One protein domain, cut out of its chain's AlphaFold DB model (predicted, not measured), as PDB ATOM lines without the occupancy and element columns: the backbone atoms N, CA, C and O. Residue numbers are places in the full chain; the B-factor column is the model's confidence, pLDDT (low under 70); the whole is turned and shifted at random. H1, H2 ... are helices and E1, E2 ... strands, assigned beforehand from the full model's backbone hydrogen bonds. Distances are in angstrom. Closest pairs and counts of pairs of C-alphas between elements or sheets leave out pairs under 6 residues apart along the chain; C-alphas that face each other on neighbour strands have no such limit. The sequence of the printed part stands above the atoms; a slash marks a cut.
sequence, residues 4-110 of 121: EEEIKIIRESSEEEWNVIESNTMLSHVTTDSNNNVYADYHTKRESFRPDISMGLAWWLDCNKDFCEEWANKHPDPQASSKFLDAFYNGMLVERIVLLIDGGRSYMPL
ATOM      1  N   GLU A   4      -0.448  20.793 -61.656       92.38
ATOM      2  CA  GLU A   4      -1.051  19.629 -62.313       92.38
ATOM      3  C   GLU A   4      -0.018  18.757 -63.043       92.38
ATOM      4  O   GLU A   4      -0.191  17.542 -63.142       92.38
ATOM      5  N   GLU A   5       1.060  19.364 -63.545       93.62
ATOM      6  CA  GLU A   5       2.176  18.651 -64.176       93.62
ATOM      7  C   GLU A   5       2.981  17.876 -63.125       93.62
ATOM      8  O   GLU A   5       3.309  16.712 -63.341       93.62
ATOM      9  N   GLU A   6       3.230  18.492 -61.968       92.19
ATOM     10  CA  GLU A   6       3.926  17.872 -60.838       92.19
ATOM     11  C   GLU A   6       3.148  16.670 -60.283       92.19
ATOM     12  O   GLU A   6       3.689  15.571 -60.153       92.19
ATOM     13  N   ILE A   7       1.845  16.841 -60.042       91.00
ATOM     14  CA  ILE A   7       0.959  15.766 -59.572       91.00
ATOM     15  C   ILE A   7       0.891  14.621 -60.583       91.00
ATOM     16  O   ILE A   7       0.829  13.452 -60.193       91.00
ATOM     17  N   LYS A   8       0.910  14.930 -61.883       93.12
ATOM     18  CA  LYS A   8       0.960  13.906 -62.926       93.12
ATOM     19  C   LYS A   8       2.254  13.093 -62.844       93.12
ATOM     20  O   LYS A   8       2.174  11.869 -62.860       93.12
ATOM     21  N   ILE A   9       3.406  13.748 -62.701       94.81
ATOM     22  CA  ILE A   9       4.704  13.069 -62.543       94.81
ATOM     23  C   ILE A   9       4.685  12.157 -61.314       94.81
ATOM     24  O   ILE A   9       5.013  10.982 -61.435       94.81
ATOM     25  N   ILE A  10       4.231  12.654 -60.159       91.56
ATOM     26  CA  ILE A  10       4.150  11.856 -58.925       91.56
ATOM     27  C   ILE A  10       3.298  10.596 -59.141       91.56
ATOM     28  O   ILE A  10       3.693   9.504 -58.745       91.56
ATOM     29  N   ARG A  11       2.146  10.728 -59.809       89.94
ATOM     30  CA  ARG A  11       1.231   9.608 -60.089       89.94
ATOM     31  C   ARG A  11       1.779   8.566 -61.055       89.94
ATOM     32  O   ARG A  11       1.387   7.408 -60.963       89.94
ATOM     33  N   GLU A  12       2.581   8.993 -62.021       94.31
ATOM     34  CA  GLU A  12       3.125   8.125 -63.071       94.31
ATOM     35  C   GLU A  12       4.491   7.535 -62.690       94.31
ATOM     36  O   GLU A  12       4.934   6.588 -63.339       94.31
ATOM     37  N   SER A  13       5.132   8.068 -61.645       94.44
ATOM     38  CA  SER A  13       6.432   7.605 -61.159       94.44
ATOM     39  C   SER A  13       6.378   6.248 -60.455       94.44
ATOM     40  O   SER A  13       5.365   5.880 -59.852       94.44
ATOM     41  N   SER A  14       7.490   5.514 -60.494       94.44
ATOM     42  CA  SER A  14       7.680   4.282 -59.720       94.44
ATOM     43  C   SER A  14       8.453   4.539 -58.425       94.44
ATOM     44  O   SER A  14       9.196   5.512 -58.314       94.44
ATOM     45  N   GLU A  15       8.321   3.648 -57.437       90.44
ATOM     46  CA  GLU A  15       9.019   3.767 -56.145       90.44
ATOM     47  C   GLU A  15      10.550   3.848 -56.312       90.44
ATOM     48  O   GLU A  15      11.233   4.554 -55.570       90.44
ATOM     49  N   GLU A  16      11.113   3.185 -57.326       95.69
ATOM     50  CA  GLU A  16      12.549   3.199 -57.620       95.69
ATOM     51  C   GLU A  16      13.045   4.532 -58.192       95.69
ATOM     52  O   GLU A  16      14.255   4.755 -58.278       95.69
ATOM     53  N   GLU A  17      12.161   5.444 -58.577       97.06
ATOM     54  CA  GLU A  17      12.546   6.797 -58.979       97.06
ATOM     55  C   GLU A  17      12.714   7.726 -57.774       97.06
ATOM     56  O   GLU A  17      13.263   8.821 -57.910       97.06
ATOM     57  N   TRP A  18      12.329   7.279 -56.579       95.88
ATOM     58  CA  TRP A  18      12.406   8.063 -55.357       95.88
ATOM     59  C   TRP A  18      13.614   7.673 -54.510       95.88
ATOM     60  O   TRP A  18      13.953   6.506 -54.296       95.88
ATOM     61  N   ASN A  19      14.311   8.690 -54.012       95.50
ATOM     62  CA  ASN A  19      15.340   8.531 -53.001       95.50
ATOM     63  C   ASN A  19      14.742   8.793 -51.618       95.50
ATOM     64  O   ASN A  19      14.544   9.952 -51.240       95.50
ATOM     65  N   VAL A  20      14.477   7.709 -50.889       92.88
ATOM     66  CA  VAL A  20      13.861   7.727 -49.559       92.88
ATOM     67  C   VAL A  20      14.904   7.994 -48.478       92.88
ATOM     68  O   VAL A  20      15.953   7.353 -48.418       92.88
ATOM     69  N   ILE A  21      14.585   8.931 -47.593       88.81
ATOM     70  CA  ILE A  21      15.327   9.244 -46.378       88.81
ATOM     71  C   ILE A  21      14.387   8.967 -45.204       88.81
ATOM     72  O   ILE A  21      13.416   9.694 -44.977       88.81
ATOM     73  N   GLU A  22      14.688   7.911 -44.451       84.69
ATOM     74  CA  GLU A  22      13.974   7.575 -43.219       84.69
ATOM     75  C   GLU A  22      14.564   8.380 -42.062       84.69
ATOM     76  O   GLU A  22      15.619   8.058 -41.515       84.69
ATOM     77  N   SER A  23      13.919   9.498 -41.744       72.62
ATOM     78  CA  SER A  23      14.308  10.392 -40.659       72.62
ATOM     79  C   SER A  23      13.160  11.342 -40.346       72.62
ATOM     80  O   SER A  23      12.358  11.677 -41.221       72.62
ATOM     81  N   ASN A  24      13.123  11.840 -39.110       73.50
ATOM     82  CA  ASN A  24      12.227  12.930 -38.751       73.50
ATOM     83  C   ASN A  24      12.534  14.135 -39.638       73.50
ATOM     84  O   ASN A  24      13.644  14.675 -39.647       73.50
ATOM     85  N   THR A  25      11.536  14.560 -40.395       70.56
ATOM     86  CA  THR A  25      11.646  15.761 -41.212       70.56
ATOM     87  C   THR A  25      11.324  16.979 -40.359       70.56
ATOM     88  O   THR A  25      10.491  16.920 -39.465       70.56
ATOM     89  N   MET A  26      11.943  18.121 -40.645       58.53
ATOM     90  CA  MET A  26      11.696  19.366 -39.904       58.53
ATOM     91  C   MET A  26      10.332  20.020 -40.228       58.53
ATOM     92  O   MET A  26      10.089  21.164 -39.857       58.53
ATOM     93  N   LEU A  27       9.457  19.316 -40.953       64.31
ATOM     94  CA  LEU A  27       8.108  19.750 -41.307       64.31
ATOM     95  C   LEU A  27       7.171  19.362 -40.165       64.31
ATOM     96  O   LEU A  27       6.557  18.294 -40.185       64.31
ATOM     97  N   SER A  28       7.142  20.202 -39.131       65.69
ATOM     98  CA  SER A  28       6.360  19.951 -37.929       65.69
ATOM     99  C   SER A  28       4.907  20.397 -38.069       65.69
ATOM    100  O   SER A  28       4.611  21.481 -38.572       65.69
ATOM    101  N   HIS A  29       3.990  19.584 -37.552       71.50
ATOM    102  CA  HIS A  29       2.678  20.043 -37.124       71.50
ATOM    103  C   HIS A  29       2.749  20.304 -35.621       71.50
ATOM    104  O   HIS A  29       2.907  19.376 -34.826       71.50
ATOM    105  N   VAL A  30       2.707  21.580 -35.235       80.31
ATOM    106  CA  VAL A  30       2.759  21.985 -33.829       80.31
ATOM    107  C   VAL A  30       1.337  22.121 -33.309       80.31
ATOM    108  O   VAL A  30       0.549  22.896 -33.846       80.31
ATOM    109  N   THR A  31       1.015  21.374 -32.261       80.19
ATOM    110  CA  THR A  31      -0.283  21.431 -31.586       80.19
ATOM    111  C   THR A  31      -0.103  21.790 -30.120       80.19
ATOM    112  O   THR A  31       0.987  21.696 -29.550       80.19
ATOM    113  N   THR A  32      -1.177  22.266 -29.504       86.56
ATOM    114  CA  THR A  32      -1.206  22.593 -28.081       86.56
ATOM    115  C   THR A  32      -2.443  21.957 -27.472       86.56
ATOM    116  O   THR A  32      -3.529  22.069 -28.041       86.56
ATOM    117  N   ASP A  33      -2.274  21.252 -26.356       86.31
ATOM    118  CA  ASP A  33      -3.404  20.664 -25.636       86.31
ATOM    119  C   ASP A  33      -4.117  21.695 -24.743       86.31
ATOM    120  O   ASP A  33      -3.721  22.857 -24.627       86.31
ATOM    121  N   SER A  34      -5.179  21.261 -24.065       90.69
ATOM    122  CA  SER A  34      -5.932  22.094 -23.121       90.69
ATOM    123  C   SER A  34      -5.136  22.529 -21.882       90.69
ATOM    124  O   SER A  34      -5.600  23.402 -21.149       90.69
ATOM    125  N   ASN A  35      -3.959  21.947 -21.638       94.31
ATOM    126  CA  ASN A  35      -3.069  22.262 -20.521       94.31
ATOM    127  C   ASN A  35      -1.870  23.132 -20.950       94.31
ATOM    128  O   ASN A  35      -0.953  23.326 -20.153       94.31
ATOM    129  N   ASN A  36      -1.868  23.667 -22.178       91.50
ATOM    130  CA  ASN A  36      -0.760  24.414 -22.786       91.50
ATOM    131  C   ASN A  36       0.532  23.605 -23.004       91.50
ATOM    132  O   ASN A  36       1.604  24.193 -23.181       91.50
ATOM    133  N   ASN A  37       0.466  22.275 -23.030       91.44
ATOM    134  CA  ASN A  37       1.603  21.470 -23.461       91.44
ATOM    135  C   ASN A  37       1.741  21.570 -24.981       91.44
ATOM    136  O   ASN A  37       0.760  21.420 -25.711       91.44
ATOM    137  N   VAL A  38       2.963  21.811 -25.453       87.75
ATOM    138  CA  VAL A  38       3.274  21.915 -26.881       87.75
ATOM    139  C   VAL A  38       3.776  20.571 -27.388       87.75
ATOM    140  O   VAL A  38       4.760  20.035 -26.877       87.75
ATOM    141  N   TYR A  39       3.123  20.063 -28.426       83.88
ATOM    142  CA  TYR A  39       3.511  18.850 -29.129       83.88
ATOM    143  C   TYR A  39       3.921  19.207 -30.547       83.88
ATOM    144  O   TYR A  39       3.353  20.107 -31.164       83.88
ATOM    145  N   ALA A  40       4.917  18.499 -31.062       83.56
ATOM    146  CA  ALA A  40       5.322  18.608 -32.448       83.56
ATOM    147  C   ALA A  40       5.338  17.207 -33.044       83.56
ATOM    148  O   ALA A  40       6.095  16.348 -32.590       83.56
ATOM    149  N   ASP A  41       4.494  17.005 -34.046       85.00
ATOM    150  CA  ASP A  41       4.496  15.809 -34.875       85.00
ATOM    151  C   ASP A  41       5.248  16.100 -36.170       85.00
ATOM    152  O   ASP A  41       5.267  17.237 -36.642       85.00
ATOM    153  N   TYR A  42       5.868  15.080 -36.754       86.62
ATOM    154  CA  TYR A  42       6.712  15.221 -37.938       86.62
ATOM    155  C   TYR A  42       6.410  14.103 -38.930       86.62
ATOM    156  O   TYR A  42       6.073  12.987 -38.532       86.62
ATOM    157  N   HIS A  43       6.595  14.373 -40.223       89.56
ATOM    158  CA  HIS A  43       6.741  13.279 -41.186       89.56
ATOM    159  C   HIS A  43       7.994  12.479 -40.833       89.56
ATOM    160  O   HIS A  43       9.043  13.072 -40.562       89.56
ATOM    161  N   THR A  44       7.896  11.151 -40.843       88.31
ATOM    162  CA  THR A  44       9.018  10.246 -40.532       88.31
ATOM    163  C   THR A  44       9.750   9.763 -41.782       88.31
ATOM    164  O   THR A  44      10.789   9.107 -41.682       88.31
ATOM    165  N   LYS A  45       9.228  10.101 -42.966       89.25
ATOM    166  CA  LYS A  45       9.858   9.817 -44.252       89.25
ATOM    167  C   LYS A  45       9.848  11.047 -45.147       89.25
ATOM    168  O   LYS A  45       8.840  11.751 -45.245       89.25
ATOM    169  N   ARG A  46      10.974  11.276 -45.824       91.94
ATOM    170  CA  ARG A  46      11.120  12.271 -46.891       91.94
ATOM    171  C   ARG A  46      11.685  11.620 -48.127       91.94
ATOM    172  O   ARG A  46      12.588  10.798 -48.024       91.94
ATOM    173  N   GLU A  47      11.218  12.052 -49.280       93.00
ATOM    174  CA  GLU A  47      11.642  11.495 -50.551       93.00
ATOM    175  C   GLU A  47      11.960  12.613 -51.530       93.00
ATOM    176  O   GLU A  47      11.345  13.680 -51.512       93.00
ATOM    177  N   SER A  48      12.967  12.371 -52.359       95.19
ATOM    178  CA  SER A  48      13.371  13.264 -53.446       95.19
ATOM    179  C   SER A  48      13.261  12.506 -54.754       95.19
ATOM    180  O   SER A  48      13.721  11.363 -54.841       95.19
ATOM    181  N   PHE A  49      12.640  13.124 -55.753       96.69
ATOM    182  CA  PHE A  49      12.477  12.509 -57.061       96.69
ATOM    183  C   PHE A  49      13.828  12.536 -57.787       96.69
ATOM    184  O   PHE A  49      14.388  13.601 -58.044       96.69
ATOM    185  N   ARG A  50      14.412  11.366 -58.073       96.94
ATOM    186  CA  ARG A  50      15.764  11.258 -58.655       96.94
ATOM    187  C   ARG A  50      15.881  11.941 -60.026       96.94
ATOM    188  O   ARG A  50      16.914  12.576 -60.243       96.94
ATOM    189  N   PRO A  51      14.887  11.849 -60.937       97.38
ATOM    190  CA  PRO A  51      14.961  12.530 -62.230       97.38
ATOM    191  C   PRO A  51      14.914  14.062 -62.134       97.38
ATOM    192  O   PRO A  51      15.517  14.734 -62.969       97.38
ATOM    193  N   ASP A  52      14.238  14.616 -61.122       96.56
ATOM    194  CA  ASP A  52      14.157  16.059 -60.871       96.56
ATOM    195  C   ASP A  52      14.126  16.352 -59.363       96.56
ATOM    196  O   ASP A  52      13.079  16.332 -58.717       96.56
ATOM    197  N   ILE A  53      15.294  16.685 -58.808       95.69
ATOM    198  CA  ILE A  53      15.482  16.932 -57.370       95.69
ATOM    199  C   ILE A  53      14.790  18.201 -56.854       95.69
ATOM    200  O   ILE A  53      14.846  18.477 -55.653       95.69
ATOM    201  N   SER A  54      14.164  18.995 -57.730       95.81
ATOM    202  CA  SER A  54      13.276  20.071 -57.289       95.81
ATOM    203  C   SER A  54      11.981  19.526 -56.685       95.81
ATOM    204  O   SER A  54      11.381  20.208 -55.857       95.81
ATOM    205  N   MET A  55      11.586  18.299 -57.036       96.56
ATOM    206  CA  MET A  55      10.387  17.636 -56.532       96.56
ATOM    207  C   MET A  55      10.687  16.770 -55.303       96.56
ATOM    208  O   MET A  55      11.703  16.069 -55.227       96.56
ATOM    209  N   GLY A  56       9.770  16.775 -54.339       94.31
ATOM    210  CA  GLY A  56       9.885  15.968 -53.131       94.31
ATOM    211  C   GLY A  56       8.545  15.585 -52.521       94.31
ATOM    212  O   GLY A  56       7.534  16.242 -52.751       94.31
ATOM    213  N   LEU A  57       8.566  14.543 -51.695       93.25
ATOM    214  CA  LEU A  57       7.434  14.109 -50.879       93.25
ATOM    215  C   LEU A  57       7.842  14.036 -49.403       93.25
ATOM    216  O   LEU A  57       9.003  13.772 -49.078       93.25
ATOM    217  N   ALA A  58       6.894  14.243 -48.495       92.12
ATOM    218  CA  ALA A  58       7.024  13.866 -47.090       92.12
ATOM    219  C   ALA A  58       5.752  13.153 -46.628       92.12
ATOM    220  O   ALA A  58       4.648  13.545 -47.003       92.12
ATOM    221  N   TRP A  59       5.906  12.085 -45.850       87.38
ATOM    222  CA  TRP A  59       4.786  11.239 -45.445       87.38
ATOM    223  C   TRP A  59       4.997  10.603 -44.070       87.38
ATOM    224  O   TRP A  59       6.057  10.728 -43.450       87.38
ATOM    225  N   TRP A  60       3.951   9.913 -43.607       85.19
ATOM    226  CA  TRP A  60       3.818   9.297 -42.280       85.19
ATOM    227  C   TRP A  60       3.559  10.243 -41.103       85.19
ATOM    228  O   TRP A  60       3.584   9.799 -39.954       85.19
ATOM    229  N   LEU A  61       3.193  11.499 -41.359       88.06
ATOM    230  CA  LEU A  61       2.649  12.382 -40.327       88.06
ATOM    231  C   LEU A  61       1.194  12.012 -40.003       88.06
ATOM    232  O   LEU A  61       0.341  12.002 -40.891       88.06
ATOM    233  N   ASP A  62       0.906  11.716 -38.734       87.00
ATOM    234  CA  ASP A  62      -0.451  11.440 -38.256       87.00
ATOM    235  C   ASP A  62      -1.383  12.646 -38.415       87.00
ATOM    236  O   ASP A  62      -1.075  13.741 -37.953       87.00
ATOM    237  N   CYS A  63      -2.543  12.425 -39.039       85.12
ATOM    238  CA  CYS A  63      -3.645  13.387 -39.082       85.12
ATOM    239  C   CYS A  63      -4.733  12.999 -38.072       85.12
ATOM    240  O   CYS A  63      -5.132  13.807 -37.237       85.12
ATOM    241  N   ASN A  64      -5.210  11.754 -38.130       86.25
ATOM    242  CA  ASN A  64      -6.161  11.201 -37.168       86.25
ATOM    243  C   ASN A  64      -5.888   9.706 -36.986       86.25
ATOM    244  O   ASN A  64      -6.005   8.944 -37.947       86.25
ATOM    245  N   LYS A  65      -5.533   9.301 -35.765       86.50
ATOM    246  CA  LYS A  65      -5.227   7.904 -35.425       86.50
ATOM    247  C   LYS A  65      -6.480   7.035 -35.311       86.50
ATOM    248  O   LYS A  65      -6.401   5.856 -35.627       86.50
ATOM    249  N   ASP A  66      -7.610   7.640 -34.953       87.81
ATOM    250  CA  ASP A  66      -8.898   6.980 -34.735       87.81
ATOM    251  C   ASP A  66      -9.908   7.468 -35.787       87.81
ATOM    252  O   ASP A  66     -10.947   8.063 -35.478       87.81
ATOM    253  N   PHE A  67      -9.576   7.297 -37.070       86.69
ATOM    254  CA  PHE A  67     -10.459   7.722 -38.151       86.69
ATOM    255  C   PHE A  67     -11.712   6.841 -38.171       86.69
ATOM    256  O   PHE A  67     -11.630   5.617 -38.287       86.69
ATOM    257  N   CYS A  68     -12.882   7.472 -38.053       86.19
ATOM    258  CA  CYS A  68     -14.156   6.774 -37.941       86.19
ATOM    259  C   CYS A  68     -15.186   7.361 -38.904       86.19
ATOM    260  O   CYS A  68     -15.697   8.458 -38.684       86.19
ATOM    261  N   GLU A  69     -15.502   6.614 -39.958       84.12
ATOM    262  CA  GLU A  69     -16.567   6.897 -40.909       84.12
ATOM    263  C   GLU A  69     -17.233   5.610 -41.400       84.12
ATOM    264  O   GLU A  69     -16.608   4.561 -41.545       84.12
ATOM    265  N   GLU A  70     -18.526   5.698 -41.718       83.94
ATOM    266  CA  GLU A  70     -19.331   4.519 -42.050       83.94
ATOM    267  C   GLU A  70     -18.753   3.695 -43.215       83.94
ATOM    268  O   GLU A  70     -18.866   2.472 -43.219       83.94
ATOM    269  N   TRP A  71     -18.139   4.342 -44.205       82.25
ATOM    270  CA  TRP A  71     -17.540   3.656 -45.350       82.25
ATOM    271  C   TRP A  71     -16.114   3.151 -45.076       82.25
ATOM    272  O   TRP A  71     -15.707   2.185 -45.711       82.25
ATOM    273  N   ALA A  72     -15.377   3.765 -44.145       82.44
ATOM    274  CA  ALA A  72     -13.965   3.469 -43.882       82.44
ATOM    275  C   ALA A  72     -13.757   2.338 -42.861       82.44
ATOM    276  O   ALA A  72     -12.730   1.674 -42.880       82.44
ATOM    277  N   ASN A  73     -14.727   2.094 -41.975       87.88
ATOM    278  CA  ASN A  73     -14.593   1.126 -40.874       87.88
ATOM    279  C   ASN A  73     -15.417  -0.156 -41.094       87.88
ATOM    280  O   ASN A  73     -15.635  -0.929 -40.161       87.88
ATOM    281  N   LYS A  74     -15.906  -0.385 -42.320       84.56
ATOM    282  CA  LYS A  74     -16.663  -1.595 -42.709       84.56
ATOM    283  C   LYS A  74     -15.781  -2.717 -43.275       84.56
ATOM    284  O   LYS A  74     -16.302  -3.701 -43.802       84.56
ATOM    285  N   HIS A  75     -14.463  -2.582 -43.183       79.12
ATOM    286  CA  HIS A  75     -13.510  -3.623 -43.556       79.12
ATOM    287  C   HIS A  75     -13.377  -4.675 -42.436       79.12
ATOM    288  O   HIS A  75     -13.782  -4.419 -41.301       79.12
ATOM    289  N   PRO A  76     -12.846  -5.885 -42.719       82.94
ATOM    290  CA  PRO A  76     -12.648  -6.912 -41.692       82.94
ATOM    291  C   PRO A  76     -11.794  -6.452 -40.502       82.94
ATOM    292  O   PRO A  76     -11.971  -6.964 -39.400       82.94
ATOM    293  N   ASP A  77     -10.873  -5.512 -40.731       84.06
ATOM    294  CA  ASP A  77     -10.245  -4.728 -39.671       84.06
ATOM    295  C   ASP A  77     -10.954  -3.366 -39.615       84.06
ATOM    296  O   ASP A  77     -10.902  -2.625 -40.593       84.06
ATOM    297  N   PRO A  78     -11.663  -3.032 -38.525       83.75
ATOM    298  CA  PRO A  78     -12.378  -1.768 -38.432       83.75
ATOM    299  C   PRO A  78     -11.448  -0.593 -38.113       83.75
ATOM    300  O   PRO A  78     -11.932   0.534 -38.029       83.75
ATOM    301  N   GLN A  79     -10.152  -0.815 -37.872       87.12
ATOM    302  CA  GLN A  79      -9.222   0.271 -37.582       87.12
ATOM    303  C   GLN A  79      -8.837   1.016 -38.855       87.12
ATOM    304  O   GLN A  79      -8.162   0.485 -39.739       87.12
ATOM    305  N   ALA A  80      -9.203   2.294 -38.887       87.62
ATOM    306  CA  ALA A  80      -8.753   3.224 -39.898       87.62
ATOM    307  C   ALA A  80      -7.996   4.379 -39.242       87.62
ATOM    308  O   ALA A  80      -8.360   4.873 -38.176       87.62
ATOM    309  N   SER A  81      -6.945   4.831 -39.912       89.44
ATOM    310  CA  SER A  81      -6.234   6.056 -39.554       89.44
ATOM    311  C   SER A  81      -6.073   6.928 -40.789       89.44
ATOM    312  O   SER A  81      -6.308   6.486 -41.913       89.44
ATOM    313  N   SER A  82      -5.688   8.181 -40.596       88.56
ATOM    314  CA  SER A  82      -5.344   9.079 -41.690       88.56
ATOM    315  C   SER A  82      -3.990   9.730 -41.461       88.56
ATOM    316  O   SER A  82      -3.639  10.086 -40.330       88.56
ATOM    317  N   LYS A  83      -3.236   9.892 -42.545       88.19
ATOM    318  CA  LYS A  83      -1.907  10.506 -42.568       88.19
ATOM    319  C   LYS A  83      -1.864  11.633 -43.590       88.19
ATOM    320  O   LYS A  83      -2.587  11.594 -44.585       88.19
ATOM    321  N   PHE A  84      -0.983  12.600 -43.376       88.31
ATOM    322  CA  PHE A  84      -0.637  13.572 -44.407       88.31
ATOM    323  C   PHE A  84       0.429  13.010 -45.354       88.31
ATOM    324  O   PHE A  84       1.401  12.387 -44.918       88.31
ATOM    325  N   LEU A  85       0.237  13.277 -46.641       88.81
ATOM    326  CA  LEU A  85       1.227  13.187 -47.706       88.81
ATOM    327  C   LEU A  85       1.402  14.594 -48.273       88.81
ATOM    328  O   LEU A  85       0.469  15.165 -48.834       88.81
ATOM    329  N   ASP A  86       2.596  15.142 -48.127       90.88
ATOM    330  CA  ASP A  86       2.935  16.488 -48.561       90.88
ATOM    331  C   ASP A  86       3.817  16.428 -49.808       90.88
ATOM    332  O   ASP A  86       4.831  15.727 -49.801       90.88
ATOM    333  N   ALA A  87       3.460  17.181 -50.848       91.94
ATOM    334  CA  ALA A  87       4.281  17.366 -52.039       91.94
ATOM    335  C   ALA A  87       5.010  18.711 -52.003       91.94
ATOM    336  O   ALA A  87       4.466  19.728 -51.558       91.94
ATOM    337  N   PHE A  88       6.256  18.704 -52.474       93.31
ATOM    338  CA  PHE A  88       7.154  19.845 -52.439       93.31
ATOM    339  C   PHE A  88       7.758  20.138 -53.804       93.31
ATOM    340  O   PHE A  88       8.359  19.254 -54.407       93.31
ATOM    341  N   TYR A  89       7.768  21.421 -54.169       94.62
ATOM    342  CA  TYR A  89       8.531  21.939 -55.300       94.62
ATOM    343  C   TYR A  89       9.533  22.991 -54.828       94.62
ATOM    344  O   TYR A  89       9.172  23.966 -54.165       94.62
ATOM    345  N   ASN A  90      10.816  22.793 -55.130       94.50
ATOM    346  CA  ASN A  90      11.934  23.588 -54.610       94.50
ATOM    347  C   ASN A  90      11.878  23.777 -53.081       94.50
ATOM    348  O   ASN A  90      12.199  24.839 -52.549       94.50
ATOM    349  N   GLY A  91      11.435  22.739 -52.365       90.44
ATOM    350  CA  GLY A  91      11.290  22.749 -50.909       90.44
ATOM    351  C   GLY A  91      10.072  23.509 -50.370       90.44
ATOM    352  O   GLY A  91       9.872  23.499 -49.156       90.44
ATOM    353  N   MET A  92       9.248  24.126 -51.221       91.50
ATOM    354  CA  MET A  92       7.973  24.726 -50.817       91.50
ATOM    355  C   MET A  92       6.869  23.673 -50.810       91.50
ATOM    356  O   MET A  92       6.765  22.916 -51.768       91.50
ATOM    357  N   LEU A  93       6.043  23.635 -49.760       90.75
ATOM    358  CA  LEU A  93       4.835  22.804 -49.727       90.75
ATOM    359  C   LEU A  93       3.855  23.318 -50.787       90.75
ATOM    360  O   LEU A  93       3.393  24.455 -50.680       90.75
ATOM    361  N   VAL A  94       3.559  22.500 -51.794       92.00
ATOM    362  CA  VAL A  94       2.674  22.873 -52.911       92.00
ATOM    363  C   VAL A  94       1.332  22.155 -52.876       92.00
ATOM    364  O   VAL A  94       0.356  22.705 -53.370       92.00
ATOM    365  N   GLU A  95       1.265  20.975 -52.257       90.12
ATOM    366  CA  GLU A  95       0.034  20.198 -52.096       90.12
ATOM    367  C   GLU A  95       0.103  19.361 -50.814       90.12
ATOM    368  O   GLU A  95       1.162  18.839 -50.458       90.12
ATOM    369  N   ARG A  96      -1.036  19.206 -50.130       89.50
ATOM    370  CA  ARG A  96      -1.197  18.306 -48.983       89.50
ATOM    371  C   ARG A  96      -2.398  17.396 -49.199       89.50
ATOM    372  O   ARG A  96      -3.537  17.853 -49.234       89.50
ATOM    373  N   ILE A  97      -2.135  16.097 -49.258       87.12
ATOM    374  CA  ILE A  97      -3.125  15.041 -49.454       87.12
ATOM    375  C   ILE A  97      -3.333  14.319 -48.125       87.12
ATOM    376  O   ILE A  97      -2.377  13.965 -47.437       87.12
ATOM    377  N   VAL A  98      -4.590  14.066 -47.763       85.31
ATOM    378  CA  VAL A  98      -4.920  13.185 -46.637       85.31
ATOM    379  C   VAL A  98      -5.153  11.778 -47.172       85.31
ATOM    380  O   VAL A  98      -6.051  11.555 -47.990       85.31
ATOM    381  N   LEU A  99      -4.336  10.837 -46.708       81.88
ATOM    382  CA  LEU A  99      -4.433   9.420 -47.032       81.88
ATOM    383  C   LEU A  99      -5.119   8.680 -45.892       81.88
ATOM    384  O   LEU A  99      -4.676   8.769 -44.750       81.88
ATOM    385  N   LEU A 100      -6.162   7.921 -46.209       83.06
ATOM    386  CA  LEU A 100      -6.730   6.911 -45.330       83.06
ATOM    387  C   LEU A 100      -5.862   5.652 -45.368       83.06
ATOM    388  O   LEU A 100      -5.453   5.216 -46.445       83.06
ATOM    389  N   ILE A 101      -5.648   5.050 -44.203       78.06
ATOM    390  CA  ILE A 101      -4.998   3.757 -44.027       78.06
ATOM    391  C   ILE A 101      -6.009   2.777 -43.431       78.06
ATOM    392  O   ILE A 101      -6.395   2.931 -42.272       78.06
ATOM    393  N   ASP A 102      -6.388   1.763 -44.210       75.62
ATOM    394  CA  ASP A 102      -7.208   0.622 -43.770       75.62
ATOM    395  C   ASP A 102      -6.303  -0.476 -43.195       75.62
ATOM    396  O   ASP A 102      -5.665  -1.208 -43.958       75.62
ATOM    397  N   GLY A 103      -6.160  -0.542 -41.865       68.94
ATOM    398  CA  GLY A 103      -5.407  -1.605 -41.177       68.94
ATOM    399  C   GLY A 103      -3.978  -1.864 -41.697       68.94
ATOM    400  O   GLY A 103      -3.469  -2.978 -41.581       68.94
ATOM    401  N   GLY A 104      -3.344  -0.875 -42.340       68.75
ATOM    402  CA  GLY A 104      -2.024  -0.983 -42.980       68.75
ATOM    403  C   GLY A 104      -1.994  -1.663 -44.359       68.75
ATOM    404  O   GLY A 104      -0.913  -1.971 -44.853       68.75
ATOM    405  N   ARG A 105      -3.148  -1.927 -44.986       70.62
ATOM    406  CA  ARG A 105      -3.259  -2.716 -46.231       70.62
ATOM    407  C   ARG A 105      -3.388  -1.874 -47.491       70.62
ATOM    408  O   ARG A 105      -2.983  -2.316 -48.561       70.62
ATOM    409  N   SER A 106      -3.985  -0.694 -47.379       75.44
ATOM    410  CA  SER A 106      -4.204   0.207 -48.506       75.44
ATOM    411  C   SER A 106      -4.077   1.658 -48.066       75.44
ATOM    412  O   SER A 106      -4.462   2.002 -46.947       75.44
ATOM    413  N   TYR A 107      -3.547   2.482 -48.968       80.38
ATOM    414  CA  TYR A 107      -3.518   3.932 -48.858       80.38
ATOM    415  C   TYR A 107      -4.485   4.486 -49.896       80.38
ATOM    416  O   TYR A 107      -4.304   4.256 -51.093       80.38
ATOM    417  N   MET A 108      -5.511   5.204 -49.454       80.25
ATOM    418  CA  MET A 108      -6.506   5.770 -50.359       80.25
ATOM    419  C   MET A 108      -6.661   7.266 -50.093       80.25
ATOM    420  O   MET A 108      -6.750   7.657 -48.929       80.25
ATOM    421  N   PRO A 109      -6.714   8.124 -51.128       78.19
ATOM    422  CA  PRO A 109      -7.089   9.513 -50.915       78.19
ATOM    423  C   PRO A 109      -8.494   9.581 -50.316       78.19
ATOM    424  O   PRO A 109      -9.358   8.758 -50.641       78.19
ATOM    425  N   LEU A 110      -8.740  10.576 -49.463       78.50
ATOM    426  CA  LEU A 110     -10.099  10.829 -48.999       78.50
ATOM    427  C   LEU A 110     -11.035  11.048 -50.202       78.50
ATOM    428  O   LEU A 110     -10.678  11.785 -51.131       78.50
TER     429      LEU A 110
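What this domain is: This is residues 4 to 110 of the 121 residues of an uncharacterized protein of Clostridium sporogenes (UniProt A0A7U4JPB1). One strongly twisted antiparallel sheet of six strands curls like part of a barrel, with the single helix H1 crossing over one face of E5 and E6. On the side away from H1, the small hairpin of E2 and E3 makes an arm that leads away from the large sheet. The printed part has 107 residues, with named elements in the order H1, E1, E2, E3, E4, E5, E6, E7, E8, and its class is mostly strand; the large sheet runs E1, E4, E5, E6, E7, E8. The whole is only just compact, close to loose, with a radius of gyration of the C-alphas of 15.3 A and spans of 40 by 38 by 24 A.

How they stand to each other: Start at H1, residues 4 to 12, where every O i to N i+4 pair is within hydrogen-bond range. A tight link leads to E1, residues 18 to 22, an edge strand of the large sheet. Next look at E2, residues 28 to 32, and E3, residues 38 to 42, an antiparallel hairpin with N 29 and O 41 at 2.8 A. E3 runs on into E4, residues 45 to 49, across a break of 2 residues, at 41 degrees. E4 is the antiparallel neighbour of E1, with N 21 and O 46 at 2.8 A. E4 also forms a hairpin with E5, residues 55 to 67, where N 47 and O 57 are 2.8 A apart. E5 bends by 57 degrees at residue 64, and the closest C-alphas of E3 and E5 are those of Tyr 42 and Leu 61, 5.5 A apart. E6, residues 80 to 89, pairs with E5 through N 86 and O 58, 2.8 A, and with E7, residues 92 to 102, through N 85 and O 97, 2.8 A. E7 bends by 54 degrees at residue 95 and forms a hairpin with E8, residues 106 to 109, the other edge strand, with N 100 and O 108 at 2.8 A. E4 to E8 make a meander, each strand the antiparallel neighbour of the one before. Now return to H1: it is on this sheet at a height of 9.8 A, over E5 and only just over E6, on which 3 of its C-alphas fall. It runs across the strands, at 77 degrees to E5 on the local plane; their closest C-alphas are those of Glu 6 and Met 55, 7.8 A.

Where its parts are: Find C-alpha 4 at (-1.051, 19.629, -62.313); from there H1 runs 12.3 A. E5 begins at C-alpha 55, (10.387, 17.636, -56.532), and is 29.5 A long; E6 is 29.8 A and E7 29.3 A. E8 ends at C-alpha 109, (-7.089, 9.513, -50.915).

The domain as a whole: The C-alphas of Asn 35 and Pro 51 are the two farthest apart, 46.5 A. The printed part has no cut. The one long link, residues 68 to 79, joins E5 to E6. Mean pLDDT of the printed part is 86.8; residues 26 to 28 and 103 to 104 are under 70.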